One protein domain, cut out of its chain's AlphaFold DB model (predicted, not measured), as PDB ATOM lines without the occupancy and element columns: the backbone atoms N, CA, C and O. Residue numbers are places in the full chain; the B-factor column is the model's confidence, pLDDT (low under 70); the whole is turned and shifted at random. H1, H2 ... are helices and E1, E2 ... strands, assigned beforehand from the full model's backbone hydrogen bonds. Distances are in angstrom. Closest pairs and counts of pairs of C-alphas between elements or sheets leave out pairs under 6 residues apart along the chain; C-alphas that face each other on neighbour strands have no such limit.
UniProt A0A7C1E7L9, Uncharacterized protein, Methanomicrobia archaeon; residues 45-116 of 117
ATOM      1  N   SER A  45     168.283 196.277 142.670       90.25
ATOM      2  CA  SER A  45     167.447 196.728 143.785       90.25
ATOM      3  C   SER A  45     167.653 195.837 145.004       90.25
ATOM      4  O   SER A  45     167.485 194.624 144.926       90.25
ATOM      5  N   LEU A  46     167.971 196.454 146.141       88.88
ATOM      6  CA  LEU A  46     167.991 195.806 147.445       88.88
ATOM      7  C   LEU A  46     166.618 195.964 148.103       88.88
ATOM      8  O   LEU A  46     166.238 197.069 148.509       88.88
ATOM      9  N   THR A  47     165.913 194.844 148.231       88.94
ATOM     10  CA  THR A  47     164.607 194.750 148.889       88.94
ATOM     11  C   THR A  47     164.749 194.028 150.225       88.94
ATOM     12  O   THR A  47     165.360 192.961 150.292       88.94
ATOM     13  N   ILE A  48     164.182 194.603 151.286       85.38
ATOM     14  CA  ILE A  48     164.102 194.007 152.626       85.38
ATOM     15  C   ILE A  48     162.648 194.115 153.089       85.38
ATOM     16  O   ILE A  48     162.095 195.214 153.072       85.38
ATOM     17  N   ALA A  49     162.038 192.995 153.499       86.19
ATOM     18  CA  ALA A  49     160.637 192.932 153.946       86.19
ATOM     19  C   ALA A  49     159.667 193.651 152.981       86.19
ATOM     20  O   ALA A  49     158.952 194.575 153.374       86.19
ATOM     21  N   ASP A  50     159.733 193.290 151.693       84.88
ATOM     22  CA  ASP A  50     158.922 193.851 150.595       84.88
ATOM     23  C   ASP A  50     159.086 195.361 150.346       84.88
ATOM     24  O   ASP A  50     158.325 195.974 149.597       84.88
ATOM     25  N   ARG A  51     160.114 195.988 150.929       86.94
ATOM     26  CA  ARG A  51     160.438 197.402 150.713       86.94
ATOM     27  C   ARG A  51     161.773 197.551 150.005       86.94
ATOM     28  O   ARG A  51     162.786 197.023 150.460       86.94
ATOM     29  N   VAL A  52     161.787 198.315 148.914       89.12
ATOM     30  CA  VAL A  52     163.026 198.693 148.223       89.12
ATOM     31  C   VAL A  52     163.747 199.744 149.062       89.12
ATOM     32  O   VAL A  52     163.248 200.851 149.254       89.12
ATOM     33  N   ILE A  53     164.921 199.391 149.581       90.38
ATOM     34  CA  ILE A  53     165.723 200.271 150.442       90.38
ATOM     35  C   ILE A  53     166.787 201.010 149.624       90.38
ATOM     36  O   ILE A  53     167.136 202.156 149.925       90.38
ATOM     37  N   SER A  54     167.303 200.364 148.577       91.56
ATOM     38  CA  SER A  54     168.280 200.965 147.678       91.56
ATOM     39  C   SER A  54     168.126 200.442 146.260       91.56
ATOM     40  O   SER A  54     167.930 199.249 146.059       91.56
ATOM     41  N   THR A  55     168.334 201.315 145.282       93.62
ATOM     42  CA  THR A  55     168.394 200.960 143.862       93.62
ATOM     43  C   THR A  55     169.673 201.522 143.260       93.62
ATOM     44  O   THR A  55     170.100 202.613 143.634       93.62
ATOM     45  N   ILE A  56     170.302 200.788 142.347       94.81
ATOM     46  CA  ILE A  56     171.416 201.271 141.536       94.81
ATOM     47  C   ILE A  56     171.041 201.146 140.066       94.81
ATOM     48  O   ILE A  56     170.735 200.057 139.581       94.81
ATOM     49  N   ILE A  57     171.108 202.268 139.357       94.44
ATOM     50  CA  ILE A  57     170.841 202.362 137.923       94.44
ATOM     51  C   ILE A  57     172.068 202.899 137.192       94.44
ATOM     52  O   ILE A  57     172.834 203.701 137.733       94.44
ATOM     53  N   GLU A  58     172.272 202.458 135.951       94.56
ATOM     54  CA  GLU A  58     173.317 203.031 135.107       94.56
ATOM     55  C   GLU A  58     172.901 204.428 134.625       94.56
ATOM     56  O   GLU A  58     171.762 204.660 134.221       94.56
ATOM     57  N   LEU A  59     173.835 205.379 134.664       94.12
ATOM     58  CA  LEU A  59     173.609 206.719 134.138       94.12
ATOM     59  C   LEU A  59     173.541 206.692 132.608       94.12
ATOM     60  O   LEU A  59     174.394 206.092 131.939       94.12
ATOM     61  N   THR A  60     172.619 207.466 132.039       95.12
ATOM     62  CA  THR A  60     172.609 207.726 130.595       95.12
ATOM     63  C   THR A  60     173.912 208.415 130.154       95.12
ATOM     64  O   THR A  60     174.569 209.086 130.965       95.12
ATOM     65  N   PRO A  61     174.318 208.293 128.875       94.06
ATOM     66  CA  PRO A  61     175.513 208.968 128.361       94.06
ATOM     67  C   PRO A  61     175.502 210.481 128.620       94.06
ATOM     68  O   PRO A  61     176.515 211.064 129.007       94.06
ATOM     69  N   GLU A  62     174.334 211.111 128.498       94.88
ATOM     70  CA  GLU A  62     174.132 212.539 128.752       94.88
ATOM     71  C   GLU A  62     174.324 212.898 130.230       94.88
ATOM     72  O   GLU A  62     174.932 213.918 130.560       94.88
ATOM     73  N   ALA A  63     173.829 212.058 131.145       93.50
ATOM     74  CA  ALA A  63     174.015 212.251 132.578       93.50
ATOM     75  C   ALA A  63     175.487 212.067 132.982       93.50
ATOM     76  O   ALA A  63     176.008 212.864 133.765       93.50
ATOM     77  N   ARG A  64     176.190 211.094 132.384       93.56
ATOM     78  CA  ARG A  64     177.644 210.919 132.553       93.56
ATOM     79  C   ARG A  64     178.420 212.132 132.044       93.56
ATOM     80  O   ARG A  64     179.282 212.642 132.757       93.56
ATOM     81  N   ALA A  65     178.095 212.629 130.851       93.38
ATOM     82  CA  ALA A  65     178.719 213.826 130.291       93.38
ATOM     83  C   ALA A  65     178.493 215.045 131.197       93.38
ATOM     84  O   ALA A  65     179.443 215.725 131.581       93.38
ATOM     85  N   ARG A  66     177.252 215.262 131.647       93.75
ATOM     86  CA  ARG A  66     176.900 216.335 132.587       93.75
ATOM     87  C   ARG A  66     177.667 216.228 133.900       93.75
ATOM     88  O   ARG A  66     178.110 217.246 134.432       93.75
ATOM     89  N   ALA A  67     177.824 215.019 134.429       92.44
ATOM     90  CA  ALA A  67     178.591 214.780 135.640       92.44
ATOM     91  C   ALA A  67     180.078 215.115 135.447       92.44
ATOM     92  O   ALA A  67     180.653 215.776 136.311       92.44
ATOM     93  N   ARG A  68     180.668 214.755 134.298       91.25
ATOM     94  CA  ARG A  68     182.042 215.135 133.924       91.25
ATOM     95  C   ARG A  68     182.201 216.653 133.812       91.25
ATOM     96  O   ARG A  68     183.100 217.204 134.438       91.25
ATOM     97  N   THR A  69     181.294 217.338 133.112       94.38
ATOM     98  CA  THR A  69     181.311 218.806 132.967       94.38
ATOM     99  C   THR A  69     181.187 219.515 134.314       94.38
ATOM    100  O   THR A  69     181.905 220.471 134.585       94.38
ATOM    101  N   LYS A  70     180.317 219.017 135.200       93.62
ATOM    102  CA  LYS A  70     180.143 219.544 136.563       93.62
ATOM    103  C   LYS A  70     181.198 219.038 137.555       93.62
ATOM    104  O   LYS A  70     181.047 219.271 138.751       93.62
ATOM    105  N   GLN A  71     182.220 218.316 137.085       93.06
ATOM    106  CA  GLN A  71     183.291 217.729 137.897       93.06
ATOM    107  C   GLN A  71     182.777 216.923 139.103       93.06
ATOM    108  O   GLN A  71     183.394 216.895 140.170       93.06
ATOM    109  N   ARG A  72     181.615 216.276 138.944       95.25
ATOM    110  CA  ARG A  72     180.999 215.461 139.990       95.25
ATOM    111  C   ARG A  72     181.865 214.233 140.226       95.25
ATOM    112  O   ARG A  72     182.420 213.654 139.296       95.25
ATOM    113  N   ARG A  73     181.973 213.852 141.491       95.94
ATOM    114  CA  ARG A  73     182.787 212.727 141.941       95.94
ATOM    115  C   ARG A  73     181.895 211.663 142.551       95.94
ATOM    116  O   ARG A  73     180.782 211.955 142.988       95.94
ATOM    117  N   CYS A  74     182.402 210.439 142.574       96.38
ATOM    118  CA  CYS A  74     181.804 209.328 143.282       96.38
ATOM    119  C   CYS A  74     181.604 209.736 144.739       96.38
ATOM    120  O   CYS A  74     182.554 210.136 145.412       96.38
ATOM    121  N   SER A  75     180.374 209.601 145.216       95.44
ATOM    122  CA  SER A  75     179.982 209.997 146.568       95.44
ATOM    123  C   SER A  75     180.625 209.114 147.642       95.44
ATOM    124  O   SER A  75     180.658 209.509 148.799       95.44
ATOM    125  N   LEU A  76     181.132 207.932 147.266       93.88
ATOM    126  CA  LEU A  76     181.727 206.963 148.190       93.88
ATOM    127  C   LEU A  76     183.260 207.013 148.211       93.88
ATOM    128  O   LEU A  76     183.853 206.958 149.281       93.88
ATOM    129  N   CYS A  77     183.912 207.129 147.050       95.88
ATOM    130  CA  CYS A  77     185.379 207.056 146.954       95.88
ATOM    131  C   CYS A  77     186.046 208.299 146.348       95.88
ATOM    132  O   CYS A  77     187.265 208.342 146.221       95.88
ATOM    133  N   GLY A  78     185.278 209.297 145.905       94.56
ATOM    134  CA  GLY A  78     185.823 210.516 145.302       94.56
ATOM    135  C   GLY A  78     186.359 210.370 143.870       94.56
ATOM    136  O   GLY A  78     186.820 211.362 143.302       94.56
ATOM    137  N   ASN A  79     186.274 209.187 143.248       94.25
ATOM    138  CA  ASN A  79     186.680 208.992 141.850       94.25
ATOM    139  C   ASN A  79     185.844 209.873 140.894       94.25
ATOM    140  O   ASN A  79     184.637 210.016 141.062       94.25
ATOM    141  N   LYS A  80     186.474 210.462 139.875       91.75
ATOM    142  CA  LYS A  80     185.826 211.300 138.852       91.75
ATOM    143  C   LYS A  80     185.008 210.484 137.842       91.75
ATOM    144  O   LYS A  80     184.125 211.029 137.183       91.75
ATOM    145  N   GLU A  81     185.282 209.190 137.714       92.88
ATOM    146  CA  GLU A  81     184.605 208.298 136.769       92.88
ATOM    147  C   GLU A  81     183.280 207.768 137.327       92.88
ATOM    148  O   GLU A  81     183.136 206.596 137.677       92.88
ATOM    149  N   VAL A  82     182.292 208.655 137.438       95.44
ATOM    150  CA  VAL A  82     180.928 208.262 137.813       95.44
ATOM    151  C   VAL A  82     180.206 207.606 136.637       95.44
ATOM    152  O   VAL A  82     180.274 208.079 135.500       95.44
ATOM    153  N   ALA A  83     179.515 206.507 136.924       94.31
ATOM    154  CA  ALA A  83     178.826 205.695 135.921       94.31
ATOM    155  C   ALA A  83     177.419 205.271 136.361       94.31
ATOM    156  O   ALA A  83     176.583 204.997 135.506       94.31
ATOM    157  N   TYR A  84     177.139 205.283 137.665       95.38
ATOM    158  CA  TYR A  84     175.876 204.817 138.224       95.38
ATOM    159  C   TYR A  84     175.271 205.860 139.157       95.38
ATOM    160  O   TYR A  84     175.977 206.685 139.747       95.38
ATOM    161  N   GLU A  85     173.956 205.795 139.303       95.75
ATOM    162  CA  GLU A  85     173.194 206.505 140.315       95.75
ATOM    163  C   GLU A  85     172.657 205.498 141.330       95.75
ATOM    164  O   GLU A  85     171.991 204.532 140.965       95.75
ATOM    165  N   LYS A  86     172.951 205.730 142.609       94.75
ATOM    166  CA  LYS A  86     172.396 204.986 143.734       94.75
ATOM    167  C   LYS A  86     171.320 205.821 144.405       94.75
ATOM    168  O   LYS A  86     171.613 206.904 144.906       94.75
ATOM    169  N   GLN A  87     170.107 205.294 144.458       95.00
ATOM    170  CA  GLN A  87     168.980 205.900 145.150       95.00
ATOM    171  C   GLN A  87     168.752 205.176 146.475       95.00
ATOM    172  O   GLN A  87     168.670 203.950 146.505       95.00
ATOM    173  N   SER A  88     168.699 205.901 147.591       90.38
ATOM    174  CA  SER A  88     168.437 205.325 148.918       90.38
ATOM    175  C   SER A  88     167.776 206.347 149.824       90.38
ATOM    176  O   SER A  88     168.254 207.474 149.926       90.38
ATOM    177  N   GLY A  89     166.675 205.970 150.477       83.25
ATOM    178  CA  GLY A  89     165.970 206.862 151.407       83.25
ATOM    179  C   GLY A  89     165.559 208.213 150.799       83.25
ATOM    180  O   GLY A  89     165.555 209.214 151.503       83.25
ATOM    181  N   GLY A  90     165.281 208.259 149.491       85.19
ATOM    182  CA  GLY A  90     164.931 209.488 148.766       85.19
ATOM    183  C   GLY A  90     166.115 210.334 148.283       85.19
ATOM    184  O   GLY A  90     165.902 211.350 147.626       85.19
ATOM    185  N   PHE A  91     167.358 209.925 148.548       91.12
ATOM    186  CA  PHE A  91     168.557 210.619 148.080       91.12
ATOM    187  C   PHE A  91     169.190 209.905 146.888       91.12
ATOM    188  O   PHE A  91     169.274 208.678 146.866       91.12
ATOM    189  N   SER A  92     169.667 210.688 145.916       93.19
ATOM    190  CA  SER A  92     170.457 210.209 144.776       93.19
ATOM    191  C   SER A  92     171.944 210.498 144.993       93.19
ATOM    192  O   SER A  92     172.351 211.626 145.291       93.19
ATOM    193  N   HIS A  93     172.765 209.468 144.803       94.69
ATOM    194  CA  HIS A  93     174.215 209.522 144.904       94.69
ATOM    195  C   HIS A  93     174.849 209.039 143.604       94.69
ATOM    196  O   HIS A  93     174.630 207.911 143.168       94.69
ATOM    197  N   LEU A  94     175.709 209.864 143.011       96.25
ATOM    198  CA  LEU A  94     176.520 209.440 141.871       96.25
ATOM    199  C   LEU A  94     177.677 208.584 142.379       96.25
ATOM    200  O   LEU A  94     178.403 209.012 143.282       96.25
ATOM    201  N   ILE A  95     177.860 207.400 141.802       96.38
ATOM    202  CA  ILE A  95     178.912 206.454 142.184       96.38
ATOM    203  C   ILE A  95     179.652 205.908 140.954       96.38
ATOM    204  O   ILE A  95     179.151 205.926 139.825       96.38
ATOM    205  N   CYS A  96     180.891 205.459 141.159       95.31
ATOM    206  CA  CYS A  96     181.684 204.802 140.119       95.31
ATOM    207  C   CYS A  96     181.342 203.308 140.008       95.31
ATOM    208  O   CYS A  96     180.715 202.740 140.906       95.31
ATOM    209  N   LYS A  97     181.799 202.667 138.924       93.75
ATOM    210  CA  LYS A  97     181.568 201.237 138.657       93.75
ATOM    211  C   LYS A  97     182.027 200.336 139.802       93.75
ATOM    212  O   LYS A  97     181.247 199.516 140.271       93.75
ATOM    213  N   ASN A  98     183.240 200.542 140.309       93.38
ATOM    214  CA  ASN A  98     183.785 199.702 141.382       93.38
ATOM    215  C   ASN A  98     182.940 199.793 142.657       93.38
ATOM    216  O   ASN A  98     182.601 198.777 143.252       93.38
ATOM    217  N   CYS A  99     182.533 201.006 143.041       94.00
ATOM    218  CA  CYS A  99     181.671 201.208 144.201       94.00
ATOM    219  C   CYS A  99     180.277 200.592 144.024       94.00
ATOM    220  O   CYS A  99     179.718 200.088 144.993       94.00
ATOM    221  N   ALA A 100     179.718 200.622 142.811       92.81
ATOM    222  CA  ALA A 100     178.447 199.965 142.520       92.81
ATOM    223  C   ALA A 100     178.558 198.441 142.669       92.81
ATOM    224  O   ALA A 100     177.732 197.834 143.345       92.81
ATOM    225  N   ILE A 101     179.610 197.838 142.110       91.81
ATOM    226  CA  ILE A 101     179.865 196.393 142.210       91.81
ATOM    227  C   ILE A 101     180.062 195.970 143.669       91.81
ATOM    228  O   ILE A 101     179.444 195.004 144.108       91.81
ATOM    229  N   HIS A 102     180.879 196.702 144.433       91.94
ATOM    230  CA  HIS A 102     181.107 196.406 145.850       91.94
ATOM    231  C   HIS A 102     179.801 196.455 146.645       91.94
ATOM    232  O   HIS A 102     179.513 195.533 147.397       91.94
ATOM    233  N   TYR A 103     178.968 197.474 146.408       91.44
ATOM    234  CA  TYR A 103     177.673 197.576 147.074       91.44
ATOM    235  C   TYR A 103     176.768 196.374 146.788       91.44
ATOM    236  O   TYR A 103     176.130 195.868 147.704       91.44
ATOM    237  N   ILE A 104     176.708 195.915 145.534       89.81
ATOM    238  CA  ILE A 104     175.897 194.751 145.155       89.81
ATOM    239  C   ILE A 104     176.396 193.493 145.870       89.81
ATOM    240  O   ILE A 104     175.586 192.762 146.428       89.81
ATOM    241  N   ARG A 105     177.714 193.273 145.912       89.12
ATOM    242  CA  ARG A 105     178.313 192.125 146.616       89.12
ATOM    243  C   ARG A 105     178.013 192.150 148.112       89.12
ATOM    244  O   ARG A 105     177.618 191.132 148.672       89.12
ATOM    245  N   ASP A 106     178.158 193.312 148.747       89.38
ATOM    246  CA  ASP A 106     177.864 193.475 150.172       89.38
ATOM    247  C   ASP A 106     176.371 193.260 150.457       89.38
ATOM    248  O   ASP A 106     176.005 192.611 151.437       89.38
ATOM    249  N   ALA A 107     175.499 193.775 149.587       87.25
ATOM    250  CA  ALA A 107     174.056 193.610 149.692       87.25
ATOM    251  C   ALA A 107     173.628 192.141 149.536       87.25
ATOM    252  O   ALA A 107     172.827 191.658 150.336       87.25
ATOM    253  N   ASP A 108     174.192 191.427 148.563       85.69
ATOM    254  CA  ASP A 108     173.943 190.000 148.343       85.69
ATOM    255  C   ASP A 108     174.405 189.164 149.549       85.69
ATOM    256  O   ASP A 108     173.642 188.370 150.099       85.69
ATOM    257  N   ALA A 109     175.605 189.440 150.072       86.56
ATOM    258  CA  ALA A 109     176.122 188.779 151.269       86.56
ATOM    259  C   ALA A 109     175.244 189.018 152.512       86.56
ATOM    260  O   ALA A 109     175.103 188.129 153.358       86.56
ATOM    261  N   LEU A 110     174.647 190.207 152.648       82.44
ATOM    262  CA  LEU A 110     173.693 190.505 153.719       82.44
ATOM    263  C   LEU A 110     172.379 189.739 153.544       82.44
ATOM    264  O   LEU A 110     171.858 189.213 154.526       82.44
ATOM    265  N   GLN A 111     171.858 189.646 152.317       79.44
ATOM    266  CA  GLN A 111     170.644 188.880 152.036       79.44
ATOM    267  C   GLN A 111     170.841 187.390 152.327       79.44
ATOM    268  O   GLN A 111     170.007 186.801 153.007       79.44
ATOM    269  N   GLN A 112     171.967 186.802 151.920       80.12
ATOM    270  CA  GLN A 112     172.274 185.400 152.221       80.12
ATOM    271  C   GLN A 112     172.345 185.130 153.731       80.12
ATOM    272  O   GLN A 112     171.817 184.130 154.205       80.12
ATOM    273  N   LYS A 113     172.948 186.038 154.512       74.50
ATOM    274  CA  LYS A 113     173.012 185.913 155.981       74.50
ATOM    275  C   LYS A 113     171.648 186.068 156.652       74.50
ATOM    276  O   LYS A 113     171.390 185.403 157.650       74.50
ATOM    277  N   ALA A 114     170.782 186.928 156.117       64.12
ATOM    278  CA  ALA A 114     169.446 187.161 156.661       64.12
ATOM    279  C   ALA A 114     168.504 185.951 156.507       64.12
ATOM    280  O   ALA A 114     167.519 185.871 157.230       64.12
ATOM    281  N   TRP A 115     168.803 185.013 155.602       53.53
ATOM    282  CA  TRP A 115     168.013 183.795 155.375       53.53
ATOM    283  C   TRP A 115     168.397 182.609 156.278       53.53
ATOM    284  O   TRP A 115     167.738 181.575 156.227       53.53
ATOM    285  N   ILE A 116     169.455 182.725 157.091       51.16
ATOM    286  CA  ILE A 116     169.976 181.617 157.921       51.16
ATOM    287  C   ILE A 116     169.363 181.611 159.345       51.16
ATOM    288  O   ILE A 116     169.781 180.825 160.192       51.16
TER     289      ILE A 116
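This is residues 45 to 116 of the 117 residues of an uncharacterized protein of Methanomicrobia archaeon (UniProt A0A7C1E7L9). A narrow, strongly twisted sheet of two hairpins, E1-E2 and E3-E4, has the long helix H2 along one face and the short helix H1 across the other, near one end. The 72 printed residues hold E1, E2, H1, E3, E4, H2 in chain order; the sheet runs E1, E2, E3, E4, antiparallel, class mixed. This rod, 46 by 20 by 17 A, is only just compact, close to loose, with radius of gyration of the C-alphas 13.4 A.

E1, residues 45 to 48, forms a hairpin with E2, residues 51 to 58; N 46 and O 54 are 2.8 A apart. E3, residues 82 to 88, neighbours E2, with N 55 and O 87 2.9 A apart, and forms a hairpin with E4, residues 91 to 96, with N 86 and O 93 2.8 A apart. H1, residues 61 to 69, is over E3; closest C-alphas, Arg 64 and Ala 83, 6.3 A. H2, residues 97 to 114, on the opposite face, touches E3; closest C-alphas, Ala 83 and Lys 97, 5.9 A. In H1 and H2 every O i to N i+4 pair is within hydrogen-bond range.

E1 begins at C-alpha 45, (167.447, 196.728, 143.785); H2, 25.9 A long, ends at C-alpha 114, (169.446, 187.161, 156.661). E2 is 21.0 A long.

The printed part has no cut. The H1 to E3 link is long. Residues 114 to 116 have pLDDT under 70.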